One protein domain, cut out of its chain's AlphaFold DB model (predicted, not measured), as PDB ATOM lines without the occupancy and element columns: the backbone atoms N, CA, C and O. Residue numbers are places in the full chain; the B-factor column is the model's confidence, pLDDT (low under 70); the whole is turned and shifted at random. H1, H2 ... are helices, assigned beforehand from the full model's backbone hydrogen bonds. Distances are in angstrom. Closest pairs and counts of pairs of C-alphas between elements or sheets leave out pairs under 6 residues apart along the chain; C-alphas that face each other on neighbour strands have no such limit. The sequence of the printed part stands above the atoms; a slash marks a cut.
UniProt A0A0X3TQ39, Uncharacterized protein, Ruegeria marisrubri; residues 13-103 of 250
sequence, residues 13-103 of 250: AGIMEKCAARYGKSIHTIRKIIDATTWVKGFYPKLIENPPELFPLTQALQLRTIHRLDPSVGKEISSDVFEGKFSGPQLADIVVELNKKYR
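Overview. This is residues 13 to 103 of the 250 residues of an uncharacterized protein of Ruegeria marisrubri (UniProt A0A0X3TQ39). What shape is seen first? H4 sits in the middle of a small helical body, with H7 side by side with it and short H5 and H6 packed on it, while H2 crosses H4 and reaches out to H1, set crosswise at its far end; H3 packs near H2's other end. How is it made up? The printed part has 91 residues with seven named helices, H1 to H7 in order, and no named strand: all helix, only just compact, close to loose, radius of gyration of the C-alphas 14.3 A, spans 42 by 30 by 22 A.

Arrangement. What comes first? H1, residues 13 to 22, touches H2, residues 27 to 43, at residues 27 to 31 alone, about perpendicular at 78 degrees; closest C-alphas Ala 20 and Ile 27, 5.3 A. H2, with residues 37 to 41 alone, touches H3, residues 46 to 49; closest C-alphas Lys 41 and Ile 48, 6.2 A. What does the hub touch? H4, residues 57 to 69, touches H2 at a steep tilt of 57 degrees, the same way; closest C-alphas Ala 36 and Leu 61, 5.6 A. Its residues 63 to 68 alone touch H5, residues 71 to 76, closest C-alphas His 67 and Gly 74, 4.0 A, and its residues 59 to 63 alone touch H6, residues 78 to 82, closest C-alphas Gln 59 and Val 81, 6.7 A. H7, residues 88 to 101, touches H4 at a shallow tilt of 12 degrees, the same way; closest C-alphas Ile 66 and Val 95, 5.9 A. Are the backbones helical? Every O i to N i+4 pair is within hydrogen-bond range in H1, H2, H4, H5, H6 and H7; H3 is too short for one.

Along the chain. Where to start? C-alpha 13 of H1 is at (119.675, 170.432, 157.766). How long are the longer helices? H2 spans 24.5 A, H4 18.7 A, and H7 20.1 A to C-alpha 101 at (109.416, 201.039, 137.773).

Size, cuts and confidence. How large is it? The farthest C-alphas, Arg 22 and Lys 101, are 42.9 A apart. Any cut or weak spot? The printed part has no cut and no long link; pLDDT is under 70 at residues 13 and 103.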
ATOM      1  N   ALA A  13     118.328 169.930 157.505       68.69
ATOM      2  CA  ALA A  13     119.675 170.432 157.766       68.69
ATOM      3  C   ALA A  13     120.752 169.344 157.586       68.69
ATOM      4  O   ALA A  13     121.737 169.571 156.883       68.69
ATOM      5  N   GLY A  14     120.530 168.141 158.127       76.44
ATOM      6  CA  GLY A  14     121.452 167.012 157.980       76.44
ATOM      7  C   GLY A  14     121.580 166.506 156.538       76.44
ATOM      8  O   GLY A  14     122.651 166.053 156.133       76.44
ATOM      9  N   ILE A  15     120.522 166.623 155.727       82.31
ATOM     10  CA  ILE A  15     120.569 166.300 154.290       82.31
ATOM     11  C   ILE A  15     121.418 167.333 153.539       82.31
ATOM     12  O   ILE A  15     122.282 166.960 152.742       82.31
ATOM     13  N   MET A  16     121.216 168.629 153.807       82.12
ATOM     14  CA  MET A  16     121.997 169.697 153.178       82.12
ATOM     15  C   MET A  16     123.486 169.614 153.521       82.12
ATOM     16  O   MET A  16     124.316 169.784 152.630       82.12
ATOM     17  N   GLU A  17     123.829 169.318 154.775       83.81
ATOM     18  CA  GLU A  17     125.215 169.137 155.227       83.81
ATOM     19  C   GLU A  17     125.897 167.958 154.530       83.81
ATOM     20  O   GLU A  17     127.004 168.101 154.006       83.81
ATOM     21  N   LYS A  18     125.215 166.811 154.429       86.62
ATOM     22  CA  LYS A  18     125.739 165.641 153.709       86.62
ATOM     23  C   LYS A  18     125.921 165.915 152.219       86.62
ATOM     24  O   LYS A  18     126.934 165.514 151.649       86.62
ATOM     25  N   CYS A  19     124.981 166.615 151.588       84.88
ATOM     26  CA  CYS A  19     125.103 167.027 150.189       84.88
ATOM     27  C   CYS A  19     126.268 168.004 149.983       84.88
ATOM     28  O   CYS A  19     127.066 167.822 149.065       84.88
ATOM     29  N   ALA A  20     126.403 169.009 150.848       88.44
ATOM     30  CA  ALA A  20     127.498 169.974 150.816       88.44
ATOM     31  C   ALA A  20     128.863 169.272 150.915       88.44
ATOM     32  O   ALA A  20     129.720 169.467 150.049       88.44
ATOM     33  N   ALA A  21     129.021 168.380 151.898       87.81
ATOM     34  CA  ALA A  21     130.234 167.594 152.092       87.81
ATOM     35  C   ALA A  21     130.541 166.681 150.893       87.81
ATOM     36  O   ALA A  21     131.663 166.683 150.392       87.81
ATOM     37  N   ARG A  22     129.537 165.955 150.377       92.44
ATOM     38  CA  ARG A  22     129.695 165.027 149.243       92.44
ATOM     39  C   ARG A  22     130.237 165.702 147.984       92.44
ATOM     40  O   ARG A  22     131.010 165.088 147.258       92.44
ATOM     41  N   TYR A  23     129.814 166.933 147.711       87.56
ATOM     42  CA  TYR A  23     130.192 167.658 146.495       87.56
ATOM     43  C   TYR A  23     131.287 168.711 146.722       87.56
ATOM     44  O   TYR A  23     131.599 169.469 145.802       87.56
ATOM     45  N   GLY A  24     131.856 168.789 147.933       90.69
ATOM     46  CA  GLY A  24     132.863 169.795 148.283       90.69
ATOM     47  C   GLY A  24     132.354 171.228 148.100       90.69
ATOM     48  O   GLY A  24     133.084 172.097 147.625       90.69
ATOM     49  N   LYS A  25     131.073 171.477 148.396       90.69
ATOM     50  CA  LYS A  25     130.423 172.789 148.264       90.69
ATOM     51  C   LYS A  25     129.963 173.301 149.621       90.69
ATOM     52  O   LYS A  25     129.746 172.534 150.549       90.69
ATOM     53  N   SER A  26     129.762 174.611 149.722       91.38
ATOM     54  CA  SER A  26     129.119 175.192 150.902       91.38
ATOM     55  C   SER A  26     127.624 174.853 150.935       91.38
ATOM     56  O   SER A  26     126.986 174.734 149.884       91.38
ATOM     57  N   ILE A  27     127.034 174.785 152.132       85.81
ATOM     58  CA  ILE A  27     125.576 174.635 152.316       85.81
ATOM     59  C   ILE A  27     124.813 175.725 151.547       85.81
ATOM     60  O   ILE A  27     123.788 175.456 150.924       85.81
ATOM     61  N   HIS A  28     125.340 176.954 151.528       85.31
ATOM     62  CA  HIS A  28     124.764 178.075 150.781       85.31
ATOM     63  C   HIS A  28     124.703 177.817 149.272       85.31
ATOM     64  O   HIS A  28     123.691 178.089 148.626       85.31
ATOM     65  N   THR A  29     125.767 177.255 148.699       85.56
ATOM     66  CA  THR A  29     125.801 176.874 147.282       85.56
ATOM     67  C   THR A  29     124.757 175.802 146.980       85.56
ATOM     68  O   THR A  29     124.033 175.928 145.996       85.56
ATOM     69  N   ILE A  30     124.637 174.786 147.841       89.06
ATOM     70  CA  ILE A  30     123.626 173.730 147.693       89.06
ATOM     71  C   ILE A  30     122.210 174.318 147.726       89.06
ATOM     72  O   ILE A  30     121.408 174.007 146.849       89.06
ATOM     73  N   ARG A  31     121.921 175.235 148.660       87.12
ATOM     74  CA  ARG A  31     120.630 175.942 148.718       87.12
ATOM     75  C   ARG A  31     120.319 176.691 147.428       87.12
ATOM     76  O   ARG A  31     119.246 176.507 146.871       87.12
ATOM     77  N   LYS A  32     121.271 177.468 146.903       87.25
ATOM     78  CA  LYS A  32     121.090 178.187 145.630       87.25
ATOM     79  C   LYS A  32     120.777 177.250 144.463       87.25
ATOM     80  O   LYS A  32     119.933 177.584 143.637       87.25
ATOM     81  N   ILE A  33     121.445 176.096 144.397       88.69
ATOM     82  CA  ILE A  33     121.189 175.081 143.366       88.69
ATOM     83  C   ILE A  33     119.763 174.547 143.495       88.69
ATOM     84  O   ILE A  33     119.036 174.521 142.505       88.69
ATOM     85  N   ILE A  34     119.349 174.159 144.704       87.81
ATOM     86  CA  ILE A  34     117.997 173.654 144.973       87.81
ATOM     87  C   ILE A  34     116.951 174.712 144.615       87.81
ATOM     88  O   ILE A  34     116.003 174.403 143.895       87.81
ATOM     89  N   ASP A  35     117.140 175.957 145.046       86.19
ATOM     90  CA  ASP A  35     116.220 177.064 144.781       86.19
ATOM     91  C   ASP A  35     116.052 177.327 143.282       86.19
ATOM     92  O   ASP A  35     114.927 177.435 142.786       86.19
ATOM     93  N   ALA A  36     117.165 177.417 142.548       87.75
ATOM     94  CA  ALA A  36     117.154 177.636 141.106       87.75
ATOM     95  C   ALA A  36     116.473 176.468 140.382       87.75
ATOM     96  O   ALA A  36     115.565 176.677 139.580       87.75
ATOM     97  N   THR A  37     116.866 175.237 140.712       87.38
ATOM     98  CA  THR A  37     116.359 174.019 140.066       87.38
ATOM     99  C   THR A  37     114.877 173.810 140.358       87.38
ATOM    100  O   THR A  37     114.123 173.451 139.461       87.38
ATOM    101  N   THR A  38     114.425 174.082 141.583       88.81
ATOM    102  CA  THR A  38     113.008 173.976 141.969       88.81
ATOM    103  C   THR A  38     112.160 174.977 141.198       88.81
ATOM    104  O   THR A  38     111.096 174.628 140.687       88.81
ATOM    105  N   TRP A  39     112.641 176.215 141.067       91.19
ATOM    106  CA  TRP A  39     111.938 177.228 140.292       91.19
ATOM    107  C   TRP A  39     111.895 176.882 138.797       91.19
ATOM    108  O   TRP A  39     110.818 176.897 138.206       91.19
ATOM    109  N   VAL A  40     113.021 176.485 138.197       89.69
ATOM    110  CA  VAL A  40     113.059 176.071 136.782       89.69
ATOM    111  C   VAL A  40     112.200 174.832 136.552       89.69
ATOM    112  O   VAL A  40     111.435 174.812 135.598       89.69
ATOM    113  N   LYS A  41     112.197 173.849 137.454       89.38
ATOM    114  CA  LYS A  41     111.290 172.697 137.367       89.38
ATOM    115  C   LYS A  41     109.815 173.115 137.338       89.38
ATOM    116  O   LYS A  41     109.032 172.509 136.616       89.38
ATOM    117  N   GLY A  42     109.440 174.135 138.111       87.38
ATOM    118  CA  GLY A  42     108.063 174.628 138.171       87.38
ATOM    119  C   GLY A  42     107.619 175.419 136.936       87.38
ATOM    120  O   GLY A  42     106.460 175.320 136.547       87.38
ATOM    121  N   PHE A  43     108.518 176.193 136.321       86.00
ATOM    122  CA  PHE A  43     108.170 177.134 135.242       86.00
ATOM    123  C   PHE A  43     108.664 176.704 133.850       86.00
ATOM    124  O   PHE A  43     108.047 177.050 132.847       86.00
ATOM    125  N   TYR A  44     109.743 175.925 133.785       87.88
ATOM    126  CA  TYR A  44     110.422 175.480 132.564       87.88
ATOM    127  C   TYR A  44     110.860 174.001 132.676       87.88
ATOM    128  O   TYR A  44     112.049 173.695 132.559       87.88
ATOM    129  N   PRO A  45     109.927 173.051 132.892       87.06
ATOM    130  CA  PRO A  45     110.254 171.645 133.166       87.06
ATOM    131  C   PRO A  45     111.105 170.983 132.071       87.06
ATOM    132  O   PRO A  45     111.977 170.172 132.374       87.06
ATOM    133  N   LYS A  46     110.938 171.407 130.811       86.62
ATOM    134  CA  LYS A  46     111.722 170.910 129.668       86.62
ATOM    135  C   LYS A  46     113.231 171.135 129.810       86.62
ATOM    136  O   LYS A  46     113.994 170.342 129.275       86.62
ATOM    137  N   LEU A  47     113.661 172.173 130.536       86.00
ATOM    138  CA  LEU A  47     115.082 172.450 130.798       86.00
ATOM    139  C   LEU A  47     115.680 171.534 131.870       86.00
ATOM    140  O   LEU A  47     116.894 171.479 132.017       86.00
ATOM    141  N   ILE A  48     114.847 170.843 132.648       85.56
ATOM    142  CA  ILE A  48     115.300 169.799 133.572       85.56
ATOM    143  C   ILE A  48     115.353 168.451 132.851       85.56
ATOM    144  O   ILE A  48     116.266 167.668 133.090       85.56
ATOM    145  N   GLU A  49     114.392 168.194 131.960       84.81
ATOM    146  CA  GLU A  49     114.359 166.985 131.129       84.81
ATOM    147  C   GLU A  49     115.489 166.969 130.093       84.81
ATOM    148  O   GLU A  49     116.104 165.932 129.872       84.81
ATOM    149  N   ASN A  50     115.787 168.127 129.498       84.88
ATOM    150  CA  ASN A  50     116.856 168.325 128.522       84.88
ATOM    151  C   ASN A  50     117.708 169.532 128.946       84.88
ATOM    152  O   ASN A  50     117.489 170.644 128.451       84.88
ATOM    153  N   PRO A  51     118.630 169.355 129.908       78.94
ATOM    154  CA  PRO A  51     119.443 170.455 130.397       78.94
ATOM    155  C   PRO A  51     120.409 170.952 129.315       78.94
ATOM    156  O   PRO A  51     120.998 170.137 128.602       78.94
ATOM    157  N   PRO A  52     120.608 172.279 129.194       77.44
ATOM    158  CA  PRO A  52     121.691 172.816 128.384       77.44
ATOM    159  C   PRO A  52     123.041 172.354 128.944       77.44
ATOM    160  O   PRO A  52     123.170 172.086 130.142       77.44
ATOM    161  N   GLU A  53     124.059 172.314 128.083       78.69
ATOM    162  CA  GLU A  53     125.419 171.886 128.440       78.69
ATOM    163  C   GLU A  53     125.974 172.652 129.654       78.69
ATOM    164  O   GLU A  53     126.625 172.076 130.527       78.69
ATOM    165  N   LEU A  54     125.632 173.940 129.763       78.69
ATOM    166  CA  LEU A  54     125.891 174.768 130.933       78.69
ATOM    167  C   LEU A  54     124.581 175.356 131.446       78.69
ATOM    168  O   LEU A  54     124.015 176.261 130.838       78.69
ATOM    169  N   PHE A  55     124.110 174.872 132.595       79.88
ATOM    170  CA  PHE A  55     122.931 175.437 133.239       79.88
ATOM    171  C   PHE A  55     123.285 176.750 133.958       79.88
ATOM    172  O   PHE A  55     124.040 176.727 134.940       79.88
ATOM    173  N   PRO A  56     122.741 177.903 133.532       84.44
ATOM    174  CA  PRO A  56     123.156 179.197 134.054       84.44
ATOM    175  C   PRO A  56     122.440 179.495 135.384       84.44
ATOM    176  O   PRO A  56     121.498 180.281 135.453       84.44
ATOM    177  N   LEU A  57     122.873 178.840 136.470       85.81
ATOM    178  CA  LEU A  57     122.244 178.905 137.803       85.81
ATOM    179  C   LEU A  57     122.052 180.339 138.317       85.81
ATOM    180  O   LEU A  57     121.004 180.672 138.871       85.81
ATOM    181  N   THR A  58     123.064 181.190 138.146       86.69
ATOM    182  CA  THR A  58     123.019 182.587 138.598       86.69
ATOM    183  C   THR A  58     121.961 183.365 137.824       86.69
ATOM    184  O   THR A  58     121.134 184.052 138.424       86.69
ATOM    185  N   GLN A  59     121.933 183.195 136.505       90.62
ATOM    186  CA  GLN A  59     120.975 183.839 135.623       90.62
ATOM    187  C   GLN A  59     119.557 183.319 135.870       90.62
ATOM    188  O   GLN A  59     118.624 184.113 135.877       90.62
ATOM    189  N   ALA A  60     119.377 182.031 136.176       91.00
ATOM    190  CA  ALA A  60     118.079 181.470 136.552       91.00
ATOM    191  C   ALA A  60     117.512 182.131 137.825       91.00
ATOM    192  O   ALA A  60     116.324 182.448 137.890       91.00
ATOM    193  N   LEU A  61     118.355 182.404 138.830       92.12
ATOM    194  CA  LEU A  61     117.942 183.122 140.044       92.12
ATOM    195  C   LEU A  61     117.617 184.600 139.774       92.12
ATOM    196  O   LEU A  61     116.676 185.150 140.358       92.12
ATOM    197  N   GLN A  62     118.367 185.250 138.883       91.69
ATOM    198  CA  GLN A  62     118.076 186.622 138.459       91.69
ATOM    199  C   GLN A  62     116.775 186.686 137.650       91.69
ATOM    200  O   GLN A  62     115.912 187.507 137.952       91.69
ATOM    201  N   LEU A  63     116.567 185.760 136.714       93.12
ATOM    202  CA  LEU A  63     115.340 185.640 135.932       93.12
ATOM    203  C   LEU A  63     114.125 185.360 136.821       93.12
ATOM    204  O   LEU A  63     113.082 185.976 136.634       93.12
ATOM    205  N   ARG A  64     114.260 184.511 137.847       93.44
ATOM    206  CA  ARG A  64     113.224 184.331 138.879       93.44
ATOM    207  C   ARG A  64     112.849 185.655 139.540       93.44
ATOM    208  O   ARG A  64     111.674 185.907 139.805       93.44
ATOM    209  N   THR A  65     113.842 186.495 139.828       91.69
ATOM    210  CA  THR A  65     113.625 187.810 140.442       91.69
ATOM    211  C   THR A  65     112.896 188.745 139.480       91.69
ATOM    212  O   THR A  65     111.902 189.349 139.878       91.69
ATOM    213  N   ILE A  66     113.321 188.794 138.215       93.00
ATOM    214  CA  ILE A  66     112.662 189.539 137.130       93.00
ATOM    215  C   ILE A  66     111.211 189.083 136.977       93.00
ATOM    216  O   ILE A  66     110.314 189.904 137.079       93.00
ATOM    217  N   HIS A  67     110.958 187.779 136.853       89.81
ATOM    218  CA  HIS A  67     109.613 187.212 136.719       89.81
ATOM    219  C   HIS A  67     108.715 187.517 137.932       89.81
ATOM    220  O   HIS A  67     107.498 187.611 137.798       89.81
ATOM    221  N   ARG A  68     109.279 187.662 139.138       88.62
ATOM    222  CA  ARG A  68     108.517 188.077 140.328       88.62
ATOM    223  C   ARG A  68     108.147 189.562 140.288       88.62
ATOM    224  O   ARG A  68     107.083 189.920 140.784       88.62
ATOM    225  N   LEU A  69     109.037 190.408 139.769       88.94
ATOM    226  CA  LEU A  69     108.812 191.850 139.642       88.94
ATOM    227  C   LEU A  69     107.862 192.165 138.482       88.94
ATOM    228  O   LEU A  69     106.941 192.958 138.640       88.94
ATOM    229  N   ASP A  70     108.075 191.513 137.342       92.12
ATOM    230  CA  ASP A  70     107.295 191.646 136.119       92.12
ATOM    231  C   ASP A  70     107.264 190.298 135.367       92.12
ATOM    232  O   ASP A  70     108.216 189.938 134.661       92.12
ATOM    233  N   PRO A  71     106.178 189.515 135.517       90.75
ATOM    234  CA  PRO A  71     106.038 188.225 134.851       90.75
ATOM    235  C   PRO A  71     106.085 188.305 133.323       90.75
ATOM    236  O   PRO A  71     106.486 187.333 132.687       90.75
ATOM    237  N   SER A  72     105.670 189.427 132.726       93.00
ATOM    238  CA  SER A  72     105.667 189.593 131.269       93.00
ATOM    239  C   SER A  72     107.094 189.702 130.746       93.00
ATOM    240  O   SER A  72     107.480 188.914 129.884       93.00
ATOM    241  N   VAL A  73     107.904 190.576 131.354       93.12
ATOM    242  CA  VAL A  73     109.335 190.711 131.027       93.12
ATOM    243  C   VAL A  73     110.071 189.400 131.287       93.12
ATOM    244  O   VAL A  73     110.850 188.944 130.456       93.12
ATOM    245  N   GLY A  74     109.791 188.747 132.420       92.44
ATOM    246  CA  GLY A  74     110.403 187.462 132.756       92.44
ATOM    247  C   GLY A  74     110.107 186.360 131.737       92.44
ATOM    248  O   GLY A  74     110.981 185.542 131.474       92.44
ATOM    249  N   LYS A  75     108.905 186.332 131.148       91.62
ATOM    250  CA  LYS A  75     108.562 185.383 130.076       91.62
ATOM    251  C   LYS A  75     109.253 185.734 128.763       91.62
ATOM    252  O   LYS A  75     109.794 184.831 128.130       91.62
ATOM    253  N   GLU A  76     109.264 187.012 128.395       94.19
ATOM    254  CA  GLU A  76     109.843 187.511 127.144       94.19
ATOM    255  C   GLU A  76     111.328 187.154 127.009       94.19
ATOM    256  O   GLU A  76     111.735 186.612 125.988       94.19
ATOM    257  N   ILE A  77     112.120 187.360 128.066       93.75
ATOM    258  CA  ILE A  77     113.576 187.146 128.016       93.75
ATOM    259  C   ILE A  77     114.008 185.722 128.403       93.75
ATOM    260  O   ILE A  77     115.198 185.410 128.387       93.75
ATOM    261  N   SER A  78     113.075 184.852 128.803       91.31
ATOM    262  CA  SER A  78     113.405 183.555 129.412       91.31
ATOM    263  C   SER A  78     114.230 182.637 128.506       91.31
ATOM    264  O   SER A  78     115.237 182.100 128.964       91.31
ATOM    265  N   SER A  79     113.848 182.493 127.231       89.69
ATOM    266  CA  SER A  79     114.583 181.662 126.262       89.69
ATOM    267  C   SER A  79     116.012 182.165 126.089       89.69
ATOM    268  O   SER A  79     116.965 181.412 126.260       89.69
ATOM    269  N   ASP A  80     116.162 183.471 125.873       91.31
ATOM    270  CA  ASP A  80     117.456 184.115 125.655       91.31
ATOM    271  C   ASP A  80     118.387 183.989 126.866       91.31
ATOM    272  O   ASP A  80     119.600 183.833 126.714       91.31
ATOM    273  N   VAL A  81     117.835 184.009 128.081       91.56
ATOM    274  CA  VAL A  81     118.599 183.764 129.309       91.56
ATOM    275  C   VAL A  81     119.141 182.339 129.357       91.56
ATOM    276  O   VAL A  81     120.321 182.148 129.656       91.56
ATOM    277  N   PHE A  82     118.310 181.338 129.065       88.94
ATOM    278  CA  PHE A  82     118.734 179.935 129.099       88.94
ATOM    279  C   PHE A  82     119.614 179.540 127.907       88.94
ATOM    280  O   PHE A  82     120.402 178.606 128.027       88.94
ATOM    281  N   GLU A  83     119.554 180.289 126.808       88.44
ATOM    282  CA  GLU A  83     120.479 180.207 125.668       88.44
ATOM    283  C   GLU A  83     121.800 180.966 125.909       88.44
ATOM    284  O   GLU A  83     122.687 180.953 125.058       88.44
ATOM    285  N   GLY A  84     121.955 181.635 127.058       87.06
ATOM    286  CA  GLY A  84     123.187 182.337 127.427       87.06
ATOM    287  C   GLY A  84     123.394 183.686 126.731       87.06
ATOM    288  O   GLY A  84     124.490 184.239 126.797       87.06
ATOM    289  N   LYS A  85     122.359 184.254 126.100       90.06
ATOM    290  CA  LYS A  85     122.422 185.573 125.441       90.06
ATOM    291  C   LYS A  85     122.443 186.739 126.431       90.06
ATOM    292  O   LYS A  85     122.799 187.853 126.059       90.06
ATOM    293  N   PHE A  86     122.078 186.483 127.688       90.31
ATOM    294  CA  PHE A  86     122.149 187.453 128.774       90.31
ATOM    295  C   PHE A  86     123.294 187.141 129.736       90.31
ATOM    296  O   PHE A  86     123.377 186.066 130.337       90.31
ATOM    297  N   SER A  87     124.139 188.140 129.954       88.19
ATOM    298  CA  SER A  87     125.123 188.131 131.028       88.19
ATOM    299  C   SER A  87     124.480 188.455 132.384       88.19
ATOM    300  O   SER A  87     123.427 189.091 132.475       88.19
ATOM    301  N   GLY A  88     125.146 188.046 133.467       86.38
ATOM    302  CA  GLY A  88     124.725 188.381 134.831       86.38
ATOM    303  C   GLY A  88     124.550 189.891 135.081       86.38
ATOM    304  O   GLY A  88     123.543 190.263 135.685       86.38
ATOM    305  N   PRO A  89     125.465 190.768 134.612       89.94
ATOM    306  CA  PRO A  89     125.295 192.220 134.700       89.94
ATOM    307  C   PRO A  89     124.046 192.743 133.983       89.94
ATOM    308  O   PRO A  89     123.265 193.463 134.593       89.94
ATOM    309  N   GLN A  90     123.774 192.299 132.751       90.00
ATOM    310  CA  GLN A  90     122.583 192.738 132.006       90.00
ATOM    311  C   GLN A  90     121.277 192.377 132.729       90.00
ATOM    312  O   GLN A  90     120.339 193.169 132.769       90.00
ATOM    313  N   LEU A  91     121.212 191.197 133.355       91.50
ATOM    314  CA  LEU A  91     120.054 190.816 134.168       91.50
ATOM    315  C   LEU A  91     119.959 191.626 135.462       91.50
ATOM    316  O   LEU A  91     118.853 191.913 135.919       91.50
ATOM    317  N   ALA A  92     121.093 192.001 136.058       87.88
ATOM    318  CA  ALA A  92     121.106 192.879 137.222       87.88
ATOM    319  C   ALA A  92     120.563 194.273 136.873       87.88
ATOM    320  O   ALA A  92     119.739 194.795 137.625       87.88
ATOM    321  N   ASP A  93     120.931 194.821 135.715       90.94
ATOM    322  CA  ASP A  93     120.431 196.113 135.234       90.94
ATOM    323  C   ASP A  93     118.914 196.078 135.010       90.94
ATOM    324  O   ASP A  93     118.197 196.965 135.475       90.94
ATOM    325  N   ILE A  94     118.387 195.004 134.409       91.75
ATOM    326  CA  ILE A  94     116.934 194.810 134.268       91.75
ATOM    327  C   ILE A  94     116.255 194.779 135.642       91.75
ATOM    328  O   ILE A  94     115.222 195.418 135.838       91.75
ATOM    329  N   VAL A  95     116.826 194.074 136.623       88.94
ATOM    330  CA  VAL A  95     116.288 194.054 137.992       88.94
ATOM    331  C   VAL A  95     116.293 195.456 138.608       88.94
ATOM    332  O   VAL A  95     115.325 195.822 139.276       88.94
ATOM    333  N   VAL A  96     117.342 196.254 138.396       87.50
ATOM    334  CA  VAL A  96     117.411 197.644 138.871       87.50
ATOM    335  C   VAL A  96     116.304 198.487 138.238       87.50
ATOM    336  O   VAL A  96     115.565 199.153 138.965       87.50
ATOM    337  N   GLU A  97     116.120 198.414 136.921       90.75
ATOM    338  CA  GLU A  97     115.079 199.168 136.211       90.75
ATOM    339  C   GLU A  97     113.664 198.740 136.615       90.75
ATOM    340  O   GLU A  97     112.804 199.584 136.880       90.75
ATOM    341  N   LEU A  98     113.418 197.439 136.773       89.31
ATOM    342  CA  LEU A  98     112.137 196.942 137.273       89.31
ATOM    343  C   LEU A  98     111.884 197.378 138.717       89.31
ATOM    344  O   LEU A  98     110.760 197.738 139.048       89.31
ATOM    345  N   ASN A  99     112.906 197.419 139.572       84.94
ATOM    346  CA  ASN A  99     112.761 197.950 140.927       84.94
ATOM    347  C   ASN A  99     112.506 199.462 140.951       84.94
ATOM    348  O   ASN A  99     111.824 199.933 141.858       84.94
ATOM    349  N   LYS A 100     113.006 200.231 139.975       85.25
ATOM    350  CA  LYS A 100     112.643 201.650 139.813       85.25
ATOM    351  C   LYS A 100     111.189 201.794 139.360       85.25
ATOM    352  O   LYS A 100     110.446 202.577 139.948       85.25
ATOM    353  N   LYS A 101     110.770 201.014 138.357       84.69
ATOM    354  CA  LYS A 101     109.416 201.039 137.773       84.69
ATOM    355  C   LYS A 101     108.341 200.566 138.753       84.69
ATOM    356  O   LYS A 101     107.299 201.198 138.886       84.69
ATOM    357  N   TYR A 102     108.610 199.464 139.445       76.88
ATOM    358  CA  TYR A 102     107.719 198.830 140.416       76.88
ATOM    359  C   TYR A 102     108.130 199.126 141.852       76.88
ATOM    360  O   TYR A 102     107.762 198.366 142.753       76.88
ATOM    361  N   ARG A 103     108.881 200.220 142.076       62.66
ATOM    362  CA  ARG A 103     109.227 200.693 143.418       62.66
ATOM    363  C   ARG A 103     107.927 200.679 144.215       62.66
ATOM    364  O   ARG A 103     106.981 201.361 143.800       62.66
TER     365      ARG A 103